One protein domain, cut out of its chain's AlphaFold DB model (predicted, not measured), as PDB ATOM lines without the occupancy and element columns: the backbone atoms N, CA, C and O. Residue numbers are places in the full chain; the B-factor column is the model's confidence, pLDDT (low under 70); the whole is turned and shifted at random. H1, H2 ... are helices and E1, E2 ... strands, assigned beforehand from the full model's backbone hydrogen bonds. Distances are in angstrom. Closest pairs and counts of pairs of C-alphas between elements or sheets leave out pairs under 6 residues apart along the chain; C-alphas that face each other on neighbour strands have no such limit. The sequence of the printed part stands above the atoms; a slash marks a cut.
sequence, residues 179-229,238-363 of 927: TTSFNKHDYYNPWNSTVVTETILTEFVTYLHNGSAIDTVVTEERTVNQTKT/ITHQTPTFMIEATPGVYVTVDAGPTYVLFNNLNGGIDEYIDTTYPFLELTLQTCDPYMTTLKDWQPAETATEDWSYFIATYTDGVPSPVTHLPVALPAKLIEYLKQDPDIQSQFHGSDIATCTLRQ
ATOM      1  N   THR A 179     103.156 106.634 -37.144       89.44
ATOM      2  CA  THR A 179     102.185 107.381 -36.338       89.44
ATOM      3  C   THR A 179     100.779 106.865 -36.617       89.44
ATOM      4  O   THR A 179     100.351 106.837 -37.770       89.44
ATOM      5  N   THR A 180     100.047 106.498 -35.568       86.12
ATOM      6  CA  THR A 180      98.649 106.058 -35.648       86.12
ATOM      7  C   THR A 180      97.811 106.764 -34.585       86.12
ATOM      8  O   THR A 180      98.143 106.766 -33.397       86.12
ATOM      9  N   SER A 181      96.747 107.437 -35.019       83.38
ATOM     10  CA  SER A 181      95.890 108.274 -34.179       83.38
ATOM     11  C   SER A 181      94.429 107.885 -34.330       83.38
ATOM     12  O   SER A 181      93.975 107.505 -35.411       83.38
ATOM     13  N   PHE A 182      93.669 108.002 -33.243       75.12
ATOM     14  CA  PHE A 182      92.253 107.665 -33.270       75.12
ATOM     15  C   PHE A 182      91.444 108.843 -33.824       75.12
ATOM     16  O   PHE A 182      91.018 109.748 -33.104       75.12
ATOM     17  N   ASN A 183      91.270 108.867 -35.146       71.31
ATOM     18  CA  ASN A 183      90.557 109.946 -35.819       71.31
ATOM     19  C   ASN A 183      89.068 109.942 -35.426       71.31
ATOM     20  O   ASN A 183      88.304 109.068 -35.828       71.31
ATOM     21  N   LYS A 184      88.629 110.974 -34.692       65.06
ATOM     22  CA  LYS A 184      87.213 111.185 -34.324       65.06
ATOM     23  C   LYS A 184      86.266 111.333 -35.527       65.06
ATOM     24  O   LYS A 184      85.058 111.197 -35.378       65.06
ATOM     25  N   HIS A 185      86.810 111.603 -36.709       67.81
ATOM     26  CA  HIS A 185      86.066 111.814 -37.947       67.81
ATOM     27  C   HIS A 185      86.318 110.710 -38.987       67.81
ATOM     28  O   HIS A 185      86.076 110.937 -40.172       67.81
ATOM     29  N   ASP A 186      86.815 109.531 -38.585       71.38
ATOM     30  CA  ASP A 186      86.838 108.380 -39.491       71.38
ATOM     31  C   ASP A 186      85.405 107.899 -39.766       71.38
ATOM     32  O   ASP A 186      84.743 107.297 -38.922       71.38
ATOM     33  N   TYR A 187      84.935 108.176 -40.980       69.94
ATOM     34  CA  TYR A 187      83.605 107.812 -41.455       69.94
ATOM     35  C   TYR A 187      83.396 106.289 -41.562       69.94
ATOM     36  O   TYR A 187      82.255 105.831 -41.548       69.94
ATOM     37  N   TYR A 188      84.474 105.505 -41.659       68.75
ATOM     38  CA  TYR A 188      84.410 104.043 -41.742       68.75
ATOM     39  C   TYR A 188      84.457 103.359 -40.371       68.75
ATOM     40  O   TYR A 188      83.943 102.252 -40.241       68.75
ATOM     41  N   ASN A 189      85.011 104.025 -39.353       60.91
ATOM     42  CA  ASN A 189      85.095 103.531 -37.975       60.91
ATOM     43  C   ASN A 189      84.517 104.561 -36.976       60.91
ATOM     44  O   ASN A 189      85.243 105.055 -36.107       60.91
ATOM     45  N   PRO A 190      83.222 104.925 -37.082       60.22
ATOM     46  CA  PRO A 190      82.611 105.901 -36.188       60.22
ATOM     47  C   PRO A 190      82.572 105.373 -34.748       60.22
ATOM     48  O   PRO A 190      82.085 104.276 -34.476       60.22
ATOM     49  N   TRP A 191      83.050 106.194 -33.816       58.16
ATOM     50  CA  TRP A 191      83.078 105.913 -32.384       58.16
ATOM     51  C   TRP A 191      82.501 107.089 -31.601       58.16
ATOM     52  O   TRP A 191      82.484 108.227 -32.075       58.16
ATOM     53  N   ASN A 192      82.034 106.822 -30.383       54.34
ATOM     54  CA  ASN A 192      81.434 107.849 -29.540       54.34
ATOM     55  C   ASN A 192      82.068 107.852 -28.146       54.34
ATOM     56  O   ASN A 192      82.156 106.814 -27.492       54.34
ATOM     57  N   SER A 193      82.508 109.026 -27.692       47.28
ATOM     58  CA  SER A 193      83.061 109.213 -26.348       47.28
ATOM     59  C   SER A 193      81.951 109.648 -25.402       47.28
ATOM     60  O   SER A 193      81.372 110.719 -25.586       47.28
ATOM     61  N   THR A 194      81.665 108.833 -24.392       51.09
ATOM     62  CA  THR A 194      80.708 109.154 -23.331       51.09
ATOM     63  C   THR A 194      81.485 109.377 -22.040       51.09
ATOM     64  O   THR A 194      82.108 108.460 -21.517       51.09
ATOM     65  N   VAL A 195      81.475 110.596 -21.506       49.44
ATOM     66  CA  VAL A 195      82.100 110.864 -20.203       49.44
ATOM     67  C   VAL A 195      81.087 110.544 -19.106       49.44
ATOM     68  O   VAL A 195      79.999 111.121 -19.085       49.44
ATOM     69  N   VAL A 196      81.430 109.628 -18.199       50.84
ATOM     70  CA  VAL A 196      80.682 109.408 -16.957       50.84
ATOM     71  C   VAL A 196      81.274 110.323 -15.900       50.84
ATOM     72  O   VAL A 196      82.390 110.091 -15.441       50.84
ATOM     73  N   THR A 197      80.538 111.346 -15.484       46.59
ATOM     74  CA  THR A 197      80.871 112.033 -14.235       46.59
ATOM     75  C   THR A 197      80.299 111.223 -13.076       46.59
ATOM     76  O   THR A 197      79.080 111.181 -12.900       46.59
ATOM     77  N   GLU A 198      81.159 110.565 -12.300       55.28
ATOM     78  CA  GLU A 198      80.772 109.939 -11.034       55.28
ATOM     79  C   GLU A 198      80.958 110.952  -9.901       55.28
ATOM     80  O   GLU A 198      82.075 111.289  -9.504       55.28
ATOM     81  N   THR A 199      79.843 111.476  -9.392       49.22
ATOM     82  CA  THR A 199      79.857 112.409  -8.265       49.22
ATOM     83  C   THR A 199      80.004 111.636  -6.956       49.22
ATOM     84  O   THR A 199      79.054 111.005  -6.491       49.22
ATOM     85  N   ILE A 200      81.184 111.705  -6.339       54.84
ATOM     86  CA  ILE A 200      81.411 111.177  -4.991       54.84
ATOM     87  C   ILE A 200      80.868 112.208  -3.999       54.84
ATOM     88  O   ILE A 200      81.321 113.353  -3.982       54.84
ATOM     89  N   LEU A 201      79.899 111.810  -3.174       58.44
ATOM     90  CA  LEU A 201      79.405 112.628  -2.067       58.44
ATOM     91  C   LEU A 201      80.129 112.230  -0.774       58.44
ATOM     92  O   LEU A 201      79.980 111.098  -0.315       58.44
ATOM     93  N   THR A 202      80.879 113.162  -0.186       56.03
ATOM     94  CA  THR A 202      81.579 112.986   1.096       56.03
ATOM     95  C   THR A 202      80.862 113.783   2.188       56.03
ATOM     96  O   THR A 202      80.922 115.014   2.235       56.03
ATOM     97  N   GLU A 203      80.168 113.080   3.078       65.44
ATOM     98  CA  GLU A 203      79.492 113.674   4.233       65.44
ATOM     99  C   GLU A 203      80.475 113.879   5.405       65.44
ATOM    100  O   GLU A 203      81.331 113.039   5.669       65.44
ATOM    101  N   PHE A 204      80.366 115.013   6.105       66.00
ATOM    102  CA  PHE A 204      81.226 115.377   7.238       66.00
ATOM    103  C   PHE A 204      80.379 115.743   8.460       66.00
ATOM    104  O   PHE A 204      79.803 116.833   8.522       66.00
ATOM    105  N   VAL A 205      80.338 114.864   9.464       66.62
ATOM    106  CA  VAL A 205      79.539 115.067  10.683       66.62
ATOM    107  C   VAL A 205      80.378 115.712  11.795       66.62
ATOM    108  O   VAL A 205      81.465 115.254  12.142       66.62
ATOM    109  N   THR A 206      79.889 116.808  12.382       66.38
ATOM    110  CA  THR A 206      80.559 117.504  13.498       66.38
ATOM    111  C   THR A 206      79.661 117.558  14.728       66.38
ATOM    112  O   THR A 206      78.538 118.056  14.648       66.38
ATOM    113  N   TYR A 207      80.164 117.099  15.878       66.94
ATOM    114  CA  TYR A 207      79.427 117.091  17.143       66.94
ATOM    115  C   TYR A 207      79.880 118.235  18.061       66.94
ATOM    116  O   TYR A 207      81.043 118.325  18.462       66.94
ATOM    117  N   LEU A 208      78.942 119.122  18.406       61.38
ATOM    118  CA  LEU A 208      79.167 120.235  19.332       61.38
ATOM    119  C   LEU A 208      78.642 119.907  20.733       61.38
ATOM    120  O   LEU A 208      77.465 119.575  20.904       61.38
ATOM    121  N   HIS A 209      79.486 120.117  21.746       60.09
ATOM    122  CA  HIS A 209      79.068 120.141  23.143       60.09
ATOM    123  C   HIS A 209      78.721 121.573  23.565       60.09
ATOM    124  O   HIS A 209      79.456 122.532  23.315       60.09
ATOM    125  N   ASN A 210      77.561 121.713  24.208       63.66
ATOM    126  CA  ASN A 210      77.081 122.956  24.815       63.66
ATOM    127  C   ASN A 210      77.115 124.192  23.879       63.66
ATOM    128  O   ASN A 210      77.357 125.319  24.312       63.66
ATOM    129  N   GLY A 211      76.913 123.970  22.573       60.66
ATOM    130  CA  GLY A 211      76.787 125.007  21.536       60.66
ATOM    131  C   GLY A 211      78.011 125.904  21.309       60.66
ATOM    132  O   GLY A 211      77.906 126.877  20.570       60.66
ATOM    133  N   SER A 212      79.145 125.618  21.953       57.91
ATOM    134  CA  SER A 212      80.291 126.541  22.033       57.91
ATOM    135  C   SER A 212      81.657 125.854  22.115       57.91
ATOM    136  O   SER A 212      82.663 126.489  21.805       57.91
ATOM    137  N   ALA A 213      81.708 124.566  22.467       57.16
ATOM    138  CA  ALA A 213      82.923 123.760  22.451       57.16
ATOM    139  C   ALA A 213      82.789 122.603  21.449       57.16
ATOM    140  O   ALA A 213      81.776 121.899  21.414       57.16
ATOM    141  N   ILE A 214      83.831 122.382  20.648       60.16
ATOM    142  CA  ILE A 214      83.961 121.164  19.843       60.16
ATOM    143  C   ILE A 214      84.449 120.060  20.788       60.16
ATOM    144  O   ILE A 214      85.571 120.123  21.280       60.16
ATOM    145  N   ASP A 215      83.585 119.082  21.062       56.19
ATOM    146  CA  ASP A 215      83.874 117.924  21.929       56.19
ATOM    147  C   ASP A 215      84.733 116.905  21.171       56.19
ATOM    148  O   ASP A 215      85.767 116.425  21.632       56.19
ATOM    149  N   THR A 216      84.303 116.613  19.941       55.41
ATOM    150  CA  THR A 216      84.965 115.721  18.997       55.41
ATOM    151  C   THR A 216      84.397 115.972  17.600       55.41
ATOM    152  O   THR A 216      83.183 115.988  17.396       55.41
ATOM    153  N   VAL A 217      85.277 116.168  16.616       55.50
ATOM    154  CA  VAL A 217      84.902 116.002  15.204       55.50
ATOM    155  C   VAL A 217      84.928 114.504  14.918       55.50
ATOM    156  O   VAL A 217      85.905 113.842  15.272       55.50
ATOM    157  N   VAL A 218      83.864 113.970  14.318       54.72
ATOM    158  CA  VAL A 218      83.749 112.547  13.972       54.72
ATOM    159  C   VAL A 218      83.452 112.457  12.486       54.72
ATOM    160  O   VAL A 218      82.299 112.444  12.064       54.72
ATOM    161  N   THR A 219      84.517 112.426  11.690       52.03
ATOM    162  CA  THR A 219      84.430 112.234  10.242       52.03
ATOM    163  C   THR A 219      83.960 110.811   9.937       52.03
ATOM    164  O   THR A 219      84.769 109.903   9.761       52.03
ATOM    165  N   GLU A 220      82.645 110.606   9.901       56.28
ATOM    166  CA  GLU A 220      82.028 109.409   9.329       56.28
ATOM    167  C   GLU A 220      81.978 109.566   7.803       56.28
ATOM    168  O   GLU A 220      80.987 110.030   7.242       56.28
ATOM    169  N   GLU A 221      83.081 109.229   7.126       51.66
ATOM    170  CA  GLU A 221      83.117 109.230   5.663       51.66
ATOM    171  C   GLU A 221      82.193 108.139   5.115       51.66
ATOM    172  O   GLU A 221      82.378 106.944   5.363       51.66
ATOM    173  N   ARG A 222      81.179 108.562   4.356       55.38
ATOM    174  CA  ARG A 222      80.122 107.685   3.861       55.38
ATOM    175  C   ARG A 222      80.016 107.742   2.344       55.38
ATOM    176  O   ARG A 222      79.186 108.464   1.802       55.38
ATOM    177  N   THR A 223      80.830 106.941   1.660       50.84
ATOM    178  CA  THR A 223      80.811 106.816   0.196       50.84
ATOM    179  C   THR A 223      79.441 106.343  -0.291       50.84
ATOM    180  O   THR A 223      79.096 105.161  -0.203       50.84
ATOM    181  N   VAL A 224      78.630 107.267  -0.810       57.47
ATOM    182  CA  VAL A 224      77.317 106.946  -1.382       57.47
ATOM    183  C   VAL A 224      77.518 106.354  -2.778       57.47
ATOM    184  O   VAL A 224      77.410 107.061  -3.777       57.47
ATOM    185  N   ASN A 225      77.817 105.052  -2.844       49.94
ATOM    186  CA  ASN A 225      78.003 104.297  -4.089       49.94
ATOM    187  C   ASN A 225      76.716 104.248  -4.933       49.94
ATOM    188  O   ASN A 225      76.003 103.243  -4.971       49.94
ATOM    189  N   GLN A 226      76.432 105.326  -5.663       47.41
ATOM    190  CA  GLN A 226      75.544 105.293  -6.817       47.41
ATOM    191  C   GLN A 226      76.332 104.776  -8.019       47.41
ATOM    192  O   GLN A 226      76.745 105.551  -8.876       47.41
ATOM    193  N   THR A 227      76.525 103.456  -8.082       45.69
ATOM    194  CA  THR A 227      77.029 102.772  -9.281       45.69
ATOM    195  C   THR A 227      76.019 102.975 -10.407       45.69
ATOM    196  O   THR A 227      75.080 102.196 -10.581       45.69
ATOM    197  N   LYS A 228      76.156 104.084 -11.135       47.59
ATOM    198  CA  LYS A 228      75.226 104.478 -12.185       47.59
ATOM    199  C   LYS A 228      75.544 103.668 -13.430       47.59
ATOM    200  O   LYS A 228      76.228 104.146 -14.330       47.59
ATOM    201  N   THR A 229      75.022 102.442 -13.469       52.09
ATOM    202  CA  THR A 229      75.051 101.579 -14.650       52.09
ATOM    203  C   THR A 229      74.635 102.398 -15.866       52.09
ATOM    204  O   THR A 229      73.480 102.819 -15.969       52.09
ATOM    205  N   ILE A 238      76.238  98.449 -20.362       54.38
ATOM    206  CA  ILE A 238      77.516  98.631 -21.061       54.38
ATOM    207  C   ILE A 238      78.684  98.151 -20.179       54.38
ATOM    208  O   ILE A 238      79.296  98.921 -19.441       54.38
ATOM    209  N   THR A 239      79.010  96.857 -20.255       48.62
ATOM    210  CA  THR A 239      80.225  96.287 -19.651       48.62
ATOM    211  C   THR A 239      81.440  96.641 -20.506       48.62
ATOM    212  O   THR A 239      81.641  96.059 -21.572       48.62
ATOM    213  N   HIS A 240      82.242  97.610 -20.064       55.69
ATOM    214  CA  HIS A 240      83.286  98.185 -20.907       55.69
ATOM    215  C   HIS A 240      84.602  97.396 -20.884       55.69
ATOM    216  O   HIS A 240      85.250  97.274 -19.847       55.69
ATOM    217  N   GLN A 241      85.042  96.951 -22.059       55.00
ATOM    218  CA  GLN A 241      86.464  96.804 -22.373       55.00
ATOM    219  C   GLN A 241      86.887  98.045 -23.163       55.00
ATOM    220  O   GLN A 241      86.095  98.561 -23.955       55.00
ATOM    221  N   THR A 242      88.093  98.566 -22.954       61.22
ATOM    222  CA  THR A 242      88.626  99.603 -23.848       61.22
ATOM    223  C   THR A 242      88.754  98.992 -25.247       61.22
ATOM    224  O   THR A 242      89.318  97.902 -25.359       61.22
ATOM    225  N   PRO A 243      88.213  99.610 -26.314       66.94
ATOM    226  CA  PRO A 243      88.381  99.067 -27.654       66.94
ATOM    227  C   PRO A 243      89.866  99.116 -28.018       66.94
ATOM    228  O   PRO A 243      90.464 100.190 -28.034       66.94
ATOM    229  N   THR A 244      90.465  97.958 -28.273       80.75
ATOM    230  CA  THR A 244      91.867  97.852 -28.676       80.75
ATOM    231  C   THR A 244      91.998  97.826 -30.195       80.75
ATOM    232  O   THR A 244      91.097  97.374 -30.905       80.75
ATOM    233  N   PHE A 245      93.133  98.295 -30.712       81.69
ATOM    234  CA  PHE A 245      93.470  98.192 -32.129       81.69
ATOM    235  C   PHE A 245      94.902  97.689 -32.328       81.69
ATOM    236  O   PHE A 245      95.768  97.839 -31.466       81.69
ATOM    237  N   MET A 246      95.137  97.050 -33.473       86.69
ATOM    238  CA  MET A 246      96.420  96.446 -33.827       86.69
ATOM    239  C   MET A 246      97.249  97.415 -34.672       86.69
ATOM    240  O   MET A 246      96.793  97.896 -35.708       86.69
ATOM    241  N   ILE A 247      98.482  97.674 -34.242       88.38
ATOM    242  CA  ILE A 247      99.503  98.402 -34.997       88.38
ATOM    243  C   ILE A 247     100.414  97.368 -35.658       88.38
ATOM    244  O   ILE A 247     101.009  96.559 -34.950       88.38
ATOM    245  N   GLU A 248     100.558  97.386 -36.984       90.88
ATOM    246  CA  GLU A 248     101.600  96.587 -37.646       90.88
ATOM    247  C   GLU A 248     102.964  97.229 -37.368       90.88
ATOM    248  O   GLU A 248     103.281  98.300 -37.891       90.88
ATOM    249  N   ALA A 249     103.735  96.619 -36.470       90.62
ATOM    250  CA  ALA A 249     104.971  97.192 -35.957       90.62
ATOM    251  C   ALA A 249     106.169  96.904 -36.866       90.62
ATOM    252  O   ALA A 249     106.998  97.781 -37.123       90.62
ATOM    253  N   THR A 250     106.209  95.695 -37.414       88.88
ATOM    254  CA  THR A 250     107.036  95.262 -38.545       88.88
ATOM    255  C   THR A 250     106.178  94.334 -39.415       88.88
ATOM    256  O   THR A 250     105.124  93.903 -38.948       88.88
ATOM    257  N   PRO A 251     106.561  94.033 -40.671       89.69
ATOM    258  CA  PRO A 251     105.732  93.222 -41.564       89.69
ATOM    259  C   PRO A 251     105.310  91.878 -40.945       89.69
ATOM    260  O   PRO A 251     106.142  90.996 -40.756       89.69
ATOM    261  N   GLY A 252     104.017  91.728 -40.641       89.19
ATOM    262  CA  GLY A 252     103.441  90.551 -39.975       89.19
ATOM    263  C   GLY A 252     103.448  90.545 -38.434       89.19
ATOM    264  O   GLY A 252     102.818  89.663 -37.848       89.19
ATOM    265  N   VAL A 253     104.086  91.513 -37.765       89.81
ATOM    266  CA  VAL A 253     104.075  91.656 -36.295       89.81
ATOM    267  C   VAL A 253     103.064  92.716 -35.889       89.81
ATOM    268  O   VAL A 253     103.194  93.883 -36.257       89.81
ATOM    269  N   TYR A 254     102.078  92.329 -35.082       91.06
ATOM    270  CA  TYR A 254     100.993  93.213 -34.662       91.06
ATOM    271  C   TYR A 254     101.016  93.458 -33.154       91.06
ATOM    272  O   TYR A 254     100.965  92.522 -32.358       91.06
ATOM    273  N   VAL A 255     101.053  94.733 -32.769       91.06
ATOM    274  CA  VAL A 255     101.047  95.185 -31.375       91.06
ATOM    275  C   VAL A 255      99.674  95.757 -31.057       91.06
ATOM    276  O   VAL A 255      99.241  96.736 -31.665       91.06
ATOM    277  N   THR A 256      98.977  95.135 -30.113       90.62
ATOM    278  CA  THR A 256      97.657  95.578 -29.658       90.62
ATOM    279  C   THR A 256      97.810  96.709 -28.645       90.62
ATOM    280  O   THR A 256      98.447  96.519 -27.611       90.62
ATOM    281  N   VAL A 257      97.202  97.865 -28.913       89.19
ATOM    282  CA  VAL A 257      97.116  98.993 -27.969       89.19
ATOM    283  C   VAL A 257      95.660  99.355 -27.685       89.19
ATOM    284  O   VAL A 257      94.776  99.115 -28.508       89.19
ATOM    285  N   ASP A 258      95.409  99.946 -26.521       87.56
ATOM    286  CA  ASP A 258      94.125 100.568 -26.184       87.56
ATOM    287  C   ASP A 258      93.794 101.755 -27.108       87.56
ATOM    288  O   ASP A 258      94.684 102.428 -27.631       87.56
ATOM    289  N   ALA A 259      92.506 102.073 -27.269       76.38
ATOM    290  CA  ALA A 259      92.080 103.326 -27.885       76.38
ATOM    291  C   ALA A 259      92.606 104.534 -27.092       76.38
ATOM    292  O   ALA A 259      92.273 104.738 -25.923       76.38
ATOM    293  N   GLY A 260      93.391 105.372 -27.766       78.62
ATOM    294  CA  GLY A 260      94.061 106.530 -27.185       78.62
ATOM    295  C   GLY A 260      94.304 107.638 -28.214       78.62
ATOM    296  O   GLY A 260      93.997 107.466 -29.396       78.62
ATOM    297  N   PRO A 261      94.827 108.799 -27.783       79.69
ATOM    298  CA  PRO A 261      94.844 110.020 -28.590       79.69
ATOM    299  C   PRO A 261      95.724 109.891 -29.840       79.69
ATOM    300  O   PRO A 261      95.242 110.037 -30.965       79.69
ATOM    301  N   THR A 262      97.012 109.590 -29.676       88.56
ATOM    302  CA  THR A 262      97.913 109.194 -30.765       88.56
ATOM    303  C   THR A 262      99.069 108.373 -30.212       88.56
ATOM    304  O   THR A 262      99.605 108.697 -29.152       88.56
ATOM    305  N   TYR A 263      99.474 107.348 -30.954       91.69
ATOM    306  CA  TYR A 263     100.647 106.524 -30.694       91.69
ATOM    307  C   TYR A 263     101.668 106.719 -31.817       91.69
ATOM    308  O   TYR A 263     101.313 106.796 -32.994       91.69
ATOM    309  N   VAL A 264     102.942 106.796 -31.447       93.38
ATOM    310  CA  VAL A 264     104.074 106.891 -32.370       93.38
ATOM    311  C   VAL A 264     105.007 105.729 -32.075       93.38
ATOM    312  O   VAL A 264     105.493 105.594 -30.951       93.38
ATOM    313  N   LEU A 265     105.233 104.891 -33.083       94.38
ATOM    314  CA  LEU A 265     106.094 103.721 -33.026       94.38
ATOM    315  C   LEU A 265     107.450 104.022 -33.677       94.38
ATOM    316  O   LEU A 265     107.536 104.387 -34.850       94.38
ATOM    317  N   PHE A 266     108.521 103.795 -32.926       94.00
ATOM    318  CA  PHE A 266     109.902 104.093 -33.300       94.00
ATOM    319  C   PHE A 266     110.614 102.831 -33.829       94.00
ATOM    320  O   PHE A 266     111.670 102.446 -33.345       94.00
ATOM    321  N   ASN A 267     110.013 102.148 -34.809       91.75
ATOM    322  CA  ASN A 267     110.478 100.846 -35.320       91.75
ATOM    323  C   ASN A 267     111.722 100.906 -36.230       91.75
ATOM    324  O   ASN A 267     112.432  99.910 -36.353       91.75
ATOM    325  N   ASN A 268     111.979 102.032 -36.893       91.88
ATOM    326  CA  ASN A 268     113.068 102.197 -37.857       91.88
ATOM    327  C   ASN A 268     114.173 103.084 -37.265       91.88
ATOM    328  O   ASN A 268     114.169 104.309 -37.425       91.88
ATOM    329  N   LEU A 269     115.080 102.444 -36.526       92.88
ATOM    330  CA  LEU A 269     116.153 103.084 -35.774       92.88
ATOM    331  C   LEU A 269     117.473 103.080 -36.560       92.88
ATOM    332  O   LEU A 269     117.853 102.070 -37.151       92.88
ATOM    333  N   ASN A 270     118.202 104.193 -36.504       91.88
ATOM    334  CA  ASN A 270     119.579 104.322 -36.974       91.88
ATOM    335  C   ASN A 270     120.450 104.865 -35.832       91.88
ATOM    336  O   ASN A 270     120.003 105.700 -35.042       91.88
ATOM    337  N   GLY A 271     121.709 104.447 -35.779       92.19
ATOM    338  CA  GLY A 271     122.668 104.979 -34.822       92.19
ATOM    339  C   GLY A 271     124.100 104.600 -35.158       92.19
ATOM    340  O   GLY A 271     124.355 103.866 -36.107       92.19
ATOM    341  N   GLY A 272     125.037 105.147 -34.395       91.38
ATOM    342  CA  GLY A 272     126.456 104.862 -34.546       91.38
ATOM    343  C   GLY A 272     127.325 105.812 -33.732       91.38
ATOM    344  O   GLY A 272     126.839 106.763 -33.114       91.38
ATOM    345  N   ILE A 273     128.625 105.543 -33.747       91.81
ATOM    346  CA  ILE A 273     129.659 106.389 -33.143       91.81
ATOM    347  C   ILE A 273     129.952 107.562 -34.084       91.81
ATOM    348  O   ILE A 273     129.974 107.387 -35.304       91.81
ATOM    349  N   ASP A 274     130.192 108.745 -33.518       88.94
ATOM    350  CA  ASP A 274     130.659 109.911 -34.269       88.94
ATOM    351  C   ASP A 274     132.106 109.687 -34.748       88.94
ATOM    352  O   ASP A 274     133.028 109.647 -33.929       88.94
ATOM    353  N   GLU A 275     132.333 109.574 -36.062       88.75
ATOM    354  CA  GLU A 275     133.691 109.565 -36.618       88.75
ATOM    355  C   GLU A 275     134.128 110.996 -36.983       88.75
ATOM    356  O   GLU A 275     133.410 111.754 -37.644       88.75
ATOM    357  N   TYR A 276     135.327 111.371 -36.529       87.38
ATOM    358  CA  TYR A 276     135.963 112.646 -36.849       87.38
ATOM    359  C   TYR A 276     136.589 112.583 -38.249       87.38
ATOM    360  O   TYR A 276     137.646 111.982 -38.441       87.38
ATOM    361  N   ILE A 277     135.959 113.240 -39.226       88.12
ATOM    362  CA  ILE A 277     136.450 113.325 -40.605       88.12
ATOM    363  C   ILE A 277     137.098 114.696 -40.838       88.12
ATOM    364  O   ILE A 277     136.416 115.716 -40.961       88.12
ATOM    365  N   ASP A 278     138.428 114.712 -40.942       90.12
ATOM    366  CA  ASP A 278     139.224 115.906 -41.254       90.12
ATOM    367  C   ASP A 278     139.207 116.210 -42.762       90.12
ATOM    368  O   ASP A 278     140.094 115.820 -43.532       90.12
ATOM    369  N   THR A 279     138.189 116.947 -43.208       91.50
ATOM    370  CA  THR A 279     138.036 117.323 -44.616       91.50
ATOM    371  C   THR A 279     138.993 118.463 -44.971       91.50
ATOM    372  O   THR A 279     138.746 119.636 -44.687       91.50
ATOM    373  N   THR A 280     140.114 118.122 -45.610       94.06
ATOM    374  CA  THR A 280     141.102 119.103 -46.087       94.06
ATOM    375  C   THR A 280     140.669 119.717 -47.421       94.06
ATOM    376  O   THR A 280     140.539 119.011 -48.422       94.06
ATOM    377  N   TYR A 281     140.511 121.042 -47.462       92.88
ATOM    378  CA  TYR A 281     140.223 121.838 -48.657       92.88
ATOM    379  C   TYR A 281     141.511 122.530 -49.147       92.88
ATOM    380  O   TYR A 281     141.793 123.669 -48.760       92.88
ATOM    381  N   PRO A 282     142.319 121.891 -50.020       91.12
ATOM    382  CA  PRO A 282     143.671 122.362 -50.349       91.12
ATOM    383  C   PRO A 282     143.713 123.704 -51.094       91.12
ATOM    384  O   PRO A 282     144.757 124.341 -51.138       91.12
ATOM    385  N   PHE A 283     142.593 124.154 -51.669       93.81
ATOM    386  CA  PHE A 283     142.479 125.457 -52.336       93.81
ATOM    387  C   PHE A 283     142.164 126.624 -51.379       93.81
ATOM    388  O   PHE A 283     142.133 127.768 -51.823       93.81
ATOM    389  N   LEU A 284     141.931 126.342 -50.091       94.56
ATOM    390  CA  LEU A 284     141.716 127.331 -49.023       94.56
ATOM    391  C   LEU A 284     142.778 127.251 -47.911       94.56
ATOM    392  O   LEU A 284     142.690 128.007 -46.951       94.56
ATOM    393  N   GLU A 285     143.715 126.297 -48.000       93.50
ATOM    394  CA  GLU A 285     144.619 125.891 -46.903       93.50
ATOM    395  C   GLU A 285     143.877 125.565 -45.582       93.50
ATOM    396  O   GLU A 285     144.439 125.636 -44.491       93.50
ATOM    397  N   LEU A 286     142.600 125.173 -45.689       94.19
ATOM    398  CA  LEU A 286     141.689 124.941 -44.570       94.19
ATOM    399  C   LEU A 286     141.412 123.446 -44.395       94.19
ATOM    400  O   LEU A 286     140.948 122.789 -45.328       94.19
ATOM    401  N   THR A 287     141.595 122.930 -43.183       89.88
ATOM    402  CA  THR A 287     141.054 121.628 -42.773       89.88
ATOM    403  C   THR A 287     139.818 121.865 -41.921       89.88
ATOM    404  O   THR A 287     139.903 122.509 -40.878       89.88
ATOM    405  N   LEU A 288     138.667 121.365 -42.373       90.81
ATOM    406  CA  LEU A 288     137.425 121.396 -41.611       90.81
ATOM    407  C   LEU A 288     137.205 120.025 -40.973       90.81
ATOM    408  O   LEU A 288     136.955 119.043 -41.669       90.81
ATOM    409  N   GLN A 289     137.286 119.979 -39.649       87.44
ATOM    410  CA  GLN A 289     136.951 118.794 -38.874       87.44
ATOM    411  C   GLN A 289     135.426 118.682 -38.759       87.44
ATOM    412  O   GLN A 289     134.780 119.523 -38.133       87.44
ATOM    413  N   THR A 290     134.851 117.662 -39.391       87.44
ATOM    414  CA  THR A 290     133.406 117.397 -39.413       87.44
ATOM    415  C   THR A 290     133.084 116.070 -38.747       87.44
ATOM    416  O   THR A 290     133.795 115.091 -38.954       87.44
ATOM    417  N   CYS A 291     131.980 116.029 -38.006       86.75
ATOM    418  CA  CYS A 291     131.451 114.801 -37.424       86.75
ATOM    419  C   CYS A 291     130.423 114.196 -38.372       86.75
ATOM    420  O   CYS A 291     129.377 114.801 -38.634       86.75
ATOM    421  N   ASP A 292     130.732 113.013 -38.894       86.06
ATOM    422  CA  ASP A 292     129.783 112.205 -39.650       86.06
ATOM    423  C   ASP A 292     129.708 110.835 -38.963       86.06
ATOM    424  O   ASP A 292     130.645 110.043 -39.077       86.06
ATOM    425  N   PRO A 293     128.658 110.559 -38.167       84.12
ATOM    426  CA  PRO A 293     128.543 109.278 -37.487       84.12
ATOM    427  C   PRO A 293     128.410 108.148 -38.502       84.12
ATOM    428  O   PRO A 293     127.636 108.260 -39.461       84.12
ATOM    429  N   TYR A 294     129.110 107.035 -38.264       85.88
ATOM    430  CA  TYR A 294     128.974 105.839 -39.094       85.88
ATOM    431  C   TYR A 294     127.630 105.163 -38.799       85.88
ATOM    432  O   TYR A 294     127.521 104.250 -37.984       85.88
ATOM    433  N   MET A 295     126.584 105.688 -39.436       85.69
ATOM    434  CA  MET A 295     125.191 105.306 -39.242       85.69
ATOM    435  C   MET A 295     124.924 103.892 -39.753       85.69
ATOM    436  O   MET A 295     124.617 103.692 -40.932       85.69
ATOM    437  N   THR A 296     124.952 102.915 -38.852       83.56
ATOM    438  CA  THR A 296     124.284 101.640 -39.084       83.56
ATOM    439  C   THR A 296     122.775 101.837 -38.929       83.56
ATOM    440  O   THR A 296     122.282 102.471 -37.993       83.56
ATOM    441  N   THR A 297     121.996 101.286 -39.865       82.31
ATOM    442  CA  THR A 297     120.599 100.972 -39.553       82.31
ATOM    443  C   THR A 297     120.618  99.868 -38.516       82.31
ATOM    444  O   THR A 297     121.292  98.854 -38.704       82.31
ATOM    445  N   LEU A 298     119.874 100.075 -37.436       74.19
ATOM    446  CA  LEU A 298     119.833  99.219 -36.257       74.19
ATOM    447  C   LEU A 298     118.887  98.044 -36.513       74.19
ATOM    448  O   LEU A 298     117.851  97.848 -35.879       74.19
ATOM    449  N   LYS A 299     119.223  97.324 -37.580       64.88
ATOM    450  CA  LYS A 299     118.487  96.185 -38.087       64.88
ATOM    451  C   LYS A 299     118.715  95.001 -37.156       64.88
ATOM    452  O   LYS A 299     119.791  94.856 -36.589       64.88
ATOM    453  N   ASP A 300     117.684  94.177 -37.015       68.31
ATOM    454  CA  ASP A 300     117.666  93.012 -36.128       68.31
ATOM    455  C   ASP A 300     117.718  93.378 -34.617       68.31
ATOM    456  O   ASP A 300     117.829  92.492 -33.778       68.31
ATOM    457  N   TRP A 301     117.554  94.668 -34.260       75.94
ATOM    458  CA  TRP A 301     117.384  95.193 -32.881       75.94
ATOM    459  C   TRP A 301     115.933  95.565 -32.526       75.94
ATOM    460  O   TRP A 301     115.647  96.153 -31.483       75.94
ATOM    461  N   GLN A 302     115.001  95.269 -33.426       83.50
ATOM    462  CA  GLN A 302     113.574  95.289 -33.119       83.50
ATOM    463  C   GLN A 302     113.270  94.115 -32.171       83.50
ATOM    464  O   GLN A 302     113.889  93.059 -32.334       83.50
ATOM    465  N   PRO A 303     112.325  94.237 -31.220       88.50
ATOM    466  CA  PRO A 303     111.931  93.101 -30.401       88.50
ATOM    467  C   PRO A 303     111.470  91.945 -31.287       88.50
ATOM    468  O   PRO A 303     110.850  92.161 -32.334       88.50
ATOM    469  N   ALA A 304     111.767  90.716 -30.862       85.75
ATOM    470  CA  ALA A 304     111.388  89.520 -31.604       85.75
ATOM    471  C   ALA A 304     109.884  89.517 -31.934       85.75
ATOM    472  O   ALA A 304     109.070  90.057 -31.184       85.75
ATOM    473  N   GLU A 305     109.491  88.853 -33.022       83.69
ATOM    474  CA  GLU A 305     108.092  88.811 -33.491       83.69
ATOM    475  C   GLU A 305     107.103  88.309 -32.416       83.69
ATOM    476  O   GLU A 305     105.924  88.649 -32.429       83.69
ATOM    477  N   THR A 306     107.599  87.528 -31.451       85.75
ATOM    478  CA  THR A 306     106.854  86.990 -30.303       85.75
ATOM    479  C   THR A 306     106.875  87.873 -29.047       85.75
ATOM    480  O   THR A 306     106.183  87.556 -28.082       85.75
ATOM    481  N   ALA A 307     107.682  88.935 -29.007       88.19
ATOM    482  CA  ALA A 307     107.946  89.767 -27.828       88.19
ATOM    483  C   ALA A 307     107.029  91.005 -27.780       88.19
ATOM    484  O   ALA A 307     107.478  92.150 -27.779       88.19
ATOM    485  N   THR A 308     105.712  90.784 -27.773       81.81
ATOM    486  CA  THR A 308     104.697  91.855 -27.846       81.81
ATOM    487  C   THR A 308     104.732  92.842 -26.675       81.81
ATOM    488  O   THR A 308     104.325  93.989 -26.849       81.81
ATOM    489  N   GLU A 309     105.241  92.440 -25.508       88.12
ATOM    490  CA  GLU A 309     105.415  93.325 -24.346       88.12
ATOM    491  C   GLU A 309     106.566  94.327 -24.550       88.12
ATOM    492  O   GLU A 309     106.418  95.510 -24.234       88.12
ATOM    493  N   ASP A 310     107.676  93.902 -25.158       93.06
ATOM    494  CA  ASP A 310     108.855  94.745 -25.400       93.06
ATOM    495  C   ASP A 310     108.585  95.854 -26.429       93.06
ATOM    496  O   ASP A 310     109.115  96.965 -26.333       93.06
ATOM    497  N   TRP A 311     107.671  95.613 -27.369       93.06
ATOM    498  CA  TRP A 311     107.190  96.644 -28.289       93.06
ATOM    499  C   TRP A 311     106.556  97.854 -27.579       93.06
ATOM    500  O   TRP A 311     106.519  98.941 -28.156       93.06
ATOM    501  N   SER A 312     106.133  97.729 -26.313       92.31
ATOM    502  CA  SER A 312     105.640  98.867 -25.523       92.31
ATOM    503  C   SER A 312     106.717  99.918 -25.205       92.31
ATOM    504  O   SER A 312     106.379 101.087 -25.014       92.31
ATOM    505  N   TYR A 313     108.010  99.559 -25.208       95.12
ATOM    506  CA  TYR A 313     109.110 100.527 -25.079       95.12
ATOM    507  C   TYR A 313     109.326 101.333 -26.366       95.12
ATOM    508  O   TYR A 313     109.749 102.487 -26.306       95.12
ATOM    509  N   PHE A 314     108.982 100.755 -27.522       94.88
ATOM    510  CA  PHE A 314     109.094 101.373 -28.847       94.88
ATOM    511  C   PHE A 314     107.916 102.297 -29.184       94.88
ATOM    512  O   PHE A 314     107.929 102.927 -30.241       94.88
ATOM    513  N   ILE A 315     106.906 102.395 -28.312       93.88
ATOM    514  CA  ILE A 315     105.693 103.190 -28.521       93.88
ATOM    515  C   ILE A 315     105.636 104.344 -27.512       93.88
ATOM    516  O   ILE A 315     105.683 104.138 -26.300       93.88
ATOM    517  N   ALA A 316     105.462 105.572 -28.007       93.50
ATOM    518  CA  ALA A 316     105.123 106.733 -27.183       93.50
ATOM    519  C   ALA A 316     103.714 107.250 -27.493       93.50
ATOM    520  O   ALA A 316     103.270 107.239 -28.642       93.50
ATOM    521  N   THR A 317     103.021 107.732 -26.461       92.25
ATOM    522  CA  THR A 317     101.656 108.264 -26.553       92.25
ATOM    523  C   THR A 317     101.676 109.787 -26.445       92.25
ATOM    524  O   THR A 317     102.321 110.332 -25.552       92.25
ATOM    525  N   TYR A 318     100.947 110.466 -27.329       88.00
ATOM    526  CA  TYR A 318     100.872 111.927 -27.408       88.00
ATOM    527  C   TYR A 318      99.422 112.391 -27.242       88.00
ATOM    528  O   TYR A 318      98.553 112.013 -28.026       88.00
ATOM    529  N   THR A 319      99.161 113.207 -26.221       83.38
ATOM    530  CA  THR A 319      97.840 113.779 -25.906       83.38
ATOM    531  C   THR A 319      97.525 115.028 -26.722       83.38
ATOM    532  O   THR A 319      96.428 115.155 -27.257       83.38
ATOM    533  N   ASP A 320      98.496 115.928 -26.850       80.75
ATOM    534  CA  ASP A 320      98.311 117.298 -27.350       80.75
ATOM    535  C   ASP A 320      98.719 117.445 -28.831       80.75
ATOM    536  O   ASP A 320      99.126 118.508 -29.294       80.75
ATOM    537  N   GLY A 321      98.606 116.340 -29.576       74.50
ATOM    538  CA  GLY A 321      99.125 116.181 -30.934       74.50
ATOM    539  C   GLY A 321     100.572 115.675 -30.968       74.50
ATOM    540  O   GLY A 321     101.356 115.865 -30.039       74.50
ATOM    541  N   VAL A 322     100.934 115.003 -32.062       80.06
ATOM    542  CA  VAL A 322     102.322 114.594 -32.331       80.06
ATOM    543  C   VAL A 322     103.087 115.788 -32.911       80.06
ATOM    544  O   VAL A 322     102.533 116.476 -33.774       80.06
ATOM    545  N   PRO A 323     104.351 116.035 -32.510       71.88
ATOM    546  CA  PRO A 323     105.221 116.989 -33.194       71.88
ATOM    547  C   PRO A 323     105.313 116.609 -34.675       71.88
ATOM    548  O   PRO A 323     105.872 115.562 -34.991       71.88
ATOM    549  N   SER A 324     104.697 117.416 -35.549       67.56
ATOM    550  CA  SER A 324     104.360 117.034 -36.931       67.56
ATOM    551  C   SER A 324     105.535 116.335 -37.629       67.56
ATOM    552  O   SER A 324     106.539 117.001 -37.911       67.56
ATOM    553  N   PRO A 325     105.461 115.010 -37.871       60.72
ATOM    554  CA  PRO A 325     106.608 114.251 -38.329       60.72
ATOM    555  C   PRO A 325     106.840 114.564 -39.804       60.72
ATOM    556  O   PRO A 325     106.241 113.958 -40.693       60.72
ATOM    557  N   VAL A 326     107.720 115.533 -40.061       68.38
ATOM    558  CA  VAL A 326     108.246 115.798 -41.399       68.38
ATOM    559  C   VAL A 326     108.911 114.510 -41.866       68.38
ATOM    560  O   VAL A 326     109.957 114.109 -41.348       68.38
ATOM    561  N   THR A 327     108.272 113.837 -42.819       67.12
ATOM    562  CA  THR A 327     108.770 112.590 -43.396       67.12
ATOM    563  C   THR A 327     110.227 112.771 -43.812       67.12
ATOM    564  O   THR A 327     110.573 113.778 -44.430       67.12
ATOM    565  N   HIS A 328     111.060 111.786 -43.478       78.50
ATOM    566  CA  HIS A 328     112.513 111.749 -43.684       78.50
ATOM    567  C   HIS A 328     113.391 112.540 -42.695       78.50
ATOM    568  O   HIS A 328     114.604 112.320 -42.712       78.50
ATOM    569  N   LEU A 329     112.852 113.380 -41.797       86.81
ATOM    570  CA  LEU A 329     113.663 113.935 -40.701       86.81
ATOM    571  C   LEU A 329     113.881 112.900 -39.575       86.81
ATOM    572  O   LEU A 329     112.985 112.093 -39.307       86.81
ATOM    573  N   PRO A 330     115.055 112.911 -38.913       89.38
ATOM    574  CA  PRO A 330     115.303 112.093 -37.732       89.38
ATOM    575  C   PRO A 330     114.542 112.629 -36.512       89.38
ATOM    576  O   PRO A 330     114.417 113.840 -36.328       89.38
ATOM    577  N   VAL A 331     114.062 111.727 -35.655       90.69
ATOM    578  CA  VAL A 331     113.266 112.051 -34.461       90.69
ATOM    579  C   VAL A 331     113.935 111.508 -33.195       90.69
ATOM    580  O   VAL A 331     114.520 110.421 -33.206       90.69
ATOM    581  N   ALA A 332     113.817 112.272 -32.103       90.19
ATOM    582  CA  ALA A 332     114.212 111.889 -30.747       90.19
ATOM    583  C   ALA A 332     113.641 110.524 -30.349       90.19
ATOM    584  O   ALA A 332     112.449 110.282 -30.542       90.19
ATOM    585  N   LEU A 333     114.452 109.666 -29.727       93.25
ATOM    586  CA  LEU A 333     113.928 108.450 -29.108       93.25
ATOM    587  C   LEU A 333     113.277 108.779 -27.753       93.25
ATOM    588  O   LEU A 333     113.833 109.573 -26.989       93.25
ATOM    589  N   PRO A 334     112.126 108.173 -27.407       93.75
ATOM    590  CA  PRO A 334     111.563 108.281 -26.066       93.75
ATOM    591  C   PRO A 334     112.539 107.739 -25.013       93.75
ATOM    592  O   PRO A 334     113.182 106.717 -25.238       93.75
ATOM    593  N   ALA A 335     112.588 108.344 -23.823       92.50
ATOM    594  CA  ALA A 335     113.479 107.883 -22.748       92.50
ATOM    595  C   ALA A 335     113.263 106.399 -22.376       92.50
ATOM    596  O   ALA A 335     114.224 105.688 -22.107       92.50
ATOM    597  N   LYS A 336     112.017 105.899 -22.449       94.19
ATOM    598  CA  LYS A 336     111.701 104.466 -22.285       94.19
ATOM    599  C   LYS A 336     112.427 103.571 -23.295       94.19
ATOM    600  O   LYS A 336     112.881 102.496 -22.923       94.19
ATOM    601  N   LEU A 337     112.530 104.012 -24.547       94.94
ATOM    602  CA  LEU A 337     113.217 103.278 -25.604       94.94
ATOM    603  C   LEU A 337     114.733 103.314 -25.391       94.94
ATOM    604  O   LEU A 337     115.387 102.289 -25.515       94.94
ATOM    605  N   ILE A 338     115.285 104.462 -24.992       94.31
ATOM    606  CA  ILE A 338     116.712 104.591 -24.656       94.31
ATOM    607  C   ILE A 338     117.090 103.642 -23.503       94.31
ATOM    608  O   ILE A 338     118.077 102.919 -23.608       94.31
ATOM    609  N   GLU A 339     116.286 103.579 -22.438       93.94
ATOM    610  CA  GLU A 339     116.528 102.660 -21.315       93.94
ATOM    611  C   GLU A 339     116.267 101.180 -21.660       93.94
ATOM    612  O   GLU A 339     116.858 100.306 -21.029       93.94
ATOM    613  N   TYR A 340     115.458 100.866 -22.680       94.44
ATOM    614  CA  TYR A 340     115.373  99.510 -23.245       94.44
ATOM    615  C   TYR A 340     116.655  99.152 -24.016       94.44
ATOM    616  O   TYR A 340     117.321  98.172 -23.696       94.44
ATOM    617  N   LEU A 341     117.063  99.999 -24.968       92.88
ATOM    618  CA  LEU A 341     118.254  99.805 -25.809       92.88
ATOM    619  C   LEU A 341     119.566  99.768 -24.993       92.88
ATOM    620  O   LEU A 341     120.566  99.212 -25.439       92.88
ATOM    621  N   LYS A 342     119.574 100.325 -23.776       92.56
ATOM    622  CA  LYS A 342     120.680 100.201 -22.811       92.56
ATOM    623  C   LYS A 342     120.883  98.799 -22.234       92.56
ATOM    624  O   LYS A 342     121.985  98.500 -21.782       92.56
ATOM    625  N   GLN A 343     119.839  97.971 -22.189       92.69
ATOM    626  CA  GLN A 343     119.887  96.651 -21.547       92.69
ATOM    627  C   GLN A 343     120.479  95.569 -22.460       92.69
ATOM    628  O   GLN A 343     120.924  94.532 -21.968       92.69
ATOM    629  N   ASP A 344     120.515  95.815 -23.770       89.75
ATOM    630  CA  ASP A 344     121.058  94.888 -24.756       89.75
ATOM    631  C   ASP A 344     122.591  95.064 -24.909       89.75
ATOM    632  O   ASP A 344     123.069  96.160 -25.230       89.75
ATOM    633  N   PRO A 345     123.397  94.008 -24.681       90.19
ATOM    634  CA  PRO A 345     124.853  94.093 -24.740       90.19
ATOM    635  C   PRO A 345     125.403  94.197 -26.170       90.19
ATOM    636  O   PRO A 345     126.466  94.792 -26.354       90.19
ATOM    637  N   ASP A 346     124.707  93.663 -27.177       87.25
ATOM    638  CA  ASP A 346     125.122  93.760 -28.579       87.25
ATOM    639  C   ASP A 346     124.887  95.190 -29.088       87.25
ATOM    640  O   ASP A 346     125.733  95.738 -29.804       87.25
ATOM    641  N   ILE A 347     123.824  95.846 -28.608       88.31
ATOM    642  CA  ILE A 347     123.596  97.285 -28.781       88.31
ATOM    643  C   ILE A 347     124.724  98.103 -28.144       88.31
ATOM    644  O   ILE A 347     125.393  98.871 -28.840       88.31
ATOM    645  N   GLN A 348     125.002  97.902 -26.849       90.19
ATOM    646  CA  GLN A 348     126.113  98.576 -26.154       90.19
ATOM    647  C   GLN A 348     127.467  98.362 -26.858       90.19
ATOM    648  O   GLN A 348     128.319  99.259 -26.859       90.19
ATOM    649  N   SER A 349     127.667  97.196 -27.488       89.38
ATOM    650  CA  SER A 349     128.901  96.873 -28.206       89.38
ATOM    651  C   SER A 349     129.132  97.760 -29.435       89.38
ATOM    652  O   SER A 349     130.256  98.223 -29.619       89.38
ATOM    653  N   GLN A 350     128.099  98.080 -30.229       87.19
ATOM    654  CA  GLN A 350     128.253  98.934 -31.421       87.19
ATOM    655  C   GLN A 350     128.545 100.400 -31.077       87.19
ATOM    656  O   GLN A 350     129.182 101.095 -31.864       87.19
ATOM    657  N   PHE A 351     128.157 100.859 -29.885       91.06
ATOM    658  CA  PHE A 351     128.523 102.181 -29.364       91.06
ATOM    659  C   PHE A 351     129.889 102.193 -28.643       91.06
ATOM    660  O   PHE A 351     130.259 103.200 -28.039       91.06
ATOM    661  N   HIS A 352     130.649 101.089 -28.692       89.56
ATOM    662  CA  HIS A 352     131.955 100.895 -28.038       89.56
ATOM    663  C   HIS A 352     131.972 101.282 -26.537       89.56
ATOM    664  O   HIS A 352     133.007 101.685 -26.005       89.56
ATOM    665  N   GLY A 353     130.835 101.157 -25.838       83.00
ATOM    666  CA  GLY A 353     130.690 101.555 -24.429       83.00
ATOM    667  C   GLY A 353     130.408 103.044 -24.179       83.00
ATOM    668  O   GLY A 353     130.546 103.503 -23.046       83.00
ATOM    669  N   SER A 354     130.013 103.801 -25.205       87.81
ATOM    670  CA  SER A 354     129.431 105.145 -25.055       87.81
ATOM    671  C   SER A 354     128.021 105.039 -24.461       87.81
ATOM    672  O   SER A 354     127.246 104.183 -24.886       87.81
ATOM    673  N   ASP A 355     127.654 105.903 -23.506       89.44
ATOM    674  CA  ASP A 355     126.297 105.889 -22.936       89.44
ATOM    675  C   ASP A 355     125.279 106.366 -23.982       89.44
ATOM    676  O   ASP A 355     125.301 107.522 -24.411       89.44
ATOM    677  N   ILE A 356     124.347 105.486 -24.347       90.19
ATOM    678  CA  ILE A 356     123.319 105.745 -25.362       90.19
ATOM    679  C   ILE A 356     122.387 106.908 -24.980       90.19
ATOM    680  O   ILE A 356     121.881 107.593 -25.864       90.19
ATOM    681  N   ALA A 357     122.217 107.211 -23.688       87.31
ATOM    682  CA  ALA A 357     121.477 108.400 -23.251       87.31
ATOM    683  C   ALA A 357     122.256 109.718 -23.426       87.31
ATOM    684  O   ALA A 357     121.668 110.790 -23.287       87.31
ATOM    685  N   THR A 358     123.557 109.652 -23.728       87.19
ATOM    686  CA  THR A 358     124.382 110.821 -24.080       87.19
ATOM    687  C   THR A 358     124.549 111.008 -25.588       87.19
ATOM    688  O   THR A 358     124.940 112.098 -26.007       87.19
ATOM    689  N   CYS A 359     124.200 110.006 -26.409       88.81
ATOM    690  CA  CYS A 359     124.169 110.165 -27.860       88.81
ATOM    691  C   CYS A 359     123.175 111.269 -28.236       88.81
ATOM    692  O   CYS A 359     122.011 111.223 -27.829       88.81
ATOM    693  N   THR A 360     123.600 112.261 -29.018       79.19
ATOM    694  CA  THR A 360     122.690 113.355 -29.388       79.19
ATOM    695  C   THR A 360     121.887 113.027 -30.639       79.19
ATOM    696  O   THR A 360     122.163 112.067 -31.353       79.19
ATOM    697  N   LEU A 361     120.868 113.837 -30.918       77.50
ATOM    698  CA  LEU A 361     120.306 113.906 -32.262       77.50
ATOM    699  C   LEU A 361     121.294 114.636 -33.158       77.50
ATOM    700  O   LEU A 361     121.796 115.696 -32.774       77.50
ATOM    701  N   ARG A 362     121.495 114.140 -34.383       70.75
ATOM    702  CA  ARG A 362     122.252 114.896 -35.382       70.75
ATOM    703  C   ARG A 362     121.560 116.242 -35.580       70.75
ATOM    704  O   ARG A 362     120.453 116.279 -36.119       70.75
ATOM    705  N   GLN A 363     122.213 117.343 -35.197       60.44
ATOM    706  CA  GLN A 363     121.761 118.662 -35.628       60.44
ATOM    707  C   GLN A 363     121.745 118.653 -37.155       60.44
ATOM    708  O   GLN A 363     122.785 118.532 -37.808       60.44
TER     709      GLN A 363
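What this domain is: This is residues 179 to 229 and 238 to 363 of the 927 residues of an uncharacterized protein of Clathrospora elynae (UniProt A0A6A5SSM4). Two long arms, one of E2 with E3 at its far end and the other the hairpin E7 and E8, reach toward opposite ends of an elongated model from a small body of strands and loops. In the body the hairpin E4 and E5 lies over one face of a small sheet of E1, E6 and E9, while the short helix H1 only grazes this sheet with residues 335 to 337, and H2, close to H1, comes near E7 at Gly 272, beside the bend of that strand at residue 273. The printed part has 177 residues, with nine named strands, E1 to E9, followed by two named helices, H1 and H2; under half of the residues, 80, are in named elements, and the class is mostly strand. The three-stranded sheet has the order E1, E6, E9, antiparallel. The whole is extended, with a radius of gyration of the C-alphas of 27.5 A and spans of 100 by 51 by 34 A.

How they stand to each other: In the largest sheet, E6, residues 262 to 265, is the inner strand between the edge strands E1, residues 179 to 181, and E9, residues 315 to 317. N 180 and O 263 are 2.9 A apart, and N 264 and O 316 also 2.9 A, both within hydrogen-bond range. E4, residues 244 to 250, and E5, residues 253 to 258, form an antiparallel hairpin, with N 247 and O 255 at 2.8 A; the closest C-alphas of E4 and E6 are those of Ala 249 and Leu 265, 7.2 A apart. H1, residues 335 to 341, is only just on the three-stranded sheet, with 5 pairs of C-alphas within 10 A, and only grazes it with residues 335 to 337. H2, residues 345 to 350, is not on that sheet; it is close to H1 but not clearly touching, about perpendicular at 86 degrees, the closest C-alphas being those of Leu 341 and Ile 347, 6.6 A apart. In both helices every O i to N i+4 pair is within hydrogen-bond range. E7, residues 269 to 281, bends by 65 degrees at residue 273 and forms an antiparallel hairpin with E8, residues 286 to 293; N 277 and O 290 are 2.9 A apart. E2, residues 192 to 209, forms an antiparallel hairpin with E3, residues 213 to 217, where N 209 and O 213 are 2.9 A apart; E2 is apart from E1.

Where its parts are: E1 begins at C-alpha 179, (102.185, 107.381, -36.338). E2 is 54.1 A long, ending at C-alpha 209, (79.068, 120.141, 23.143). E7 measures 33.1 A, E8 21.6 A, E4 18.3 A and E5 16.8 A. H2 ends at C-alpha 350, (128.253, 98.934, -31.421).

The domain as a whole: The C-alphas farthest apart, those of Asn 210 and Phe 283, are 101.2 A apart. Residues 230 to 237 are not printed, and C-alphas 229 and 238 are 7.5 A apart across this cut. The links E8 to E9 and E9 to H1 are long, and residues 185 to 190 stand free. The mean pLDDT of the printed part is 78.1; 58 residues are under 70, among them 187 to 229.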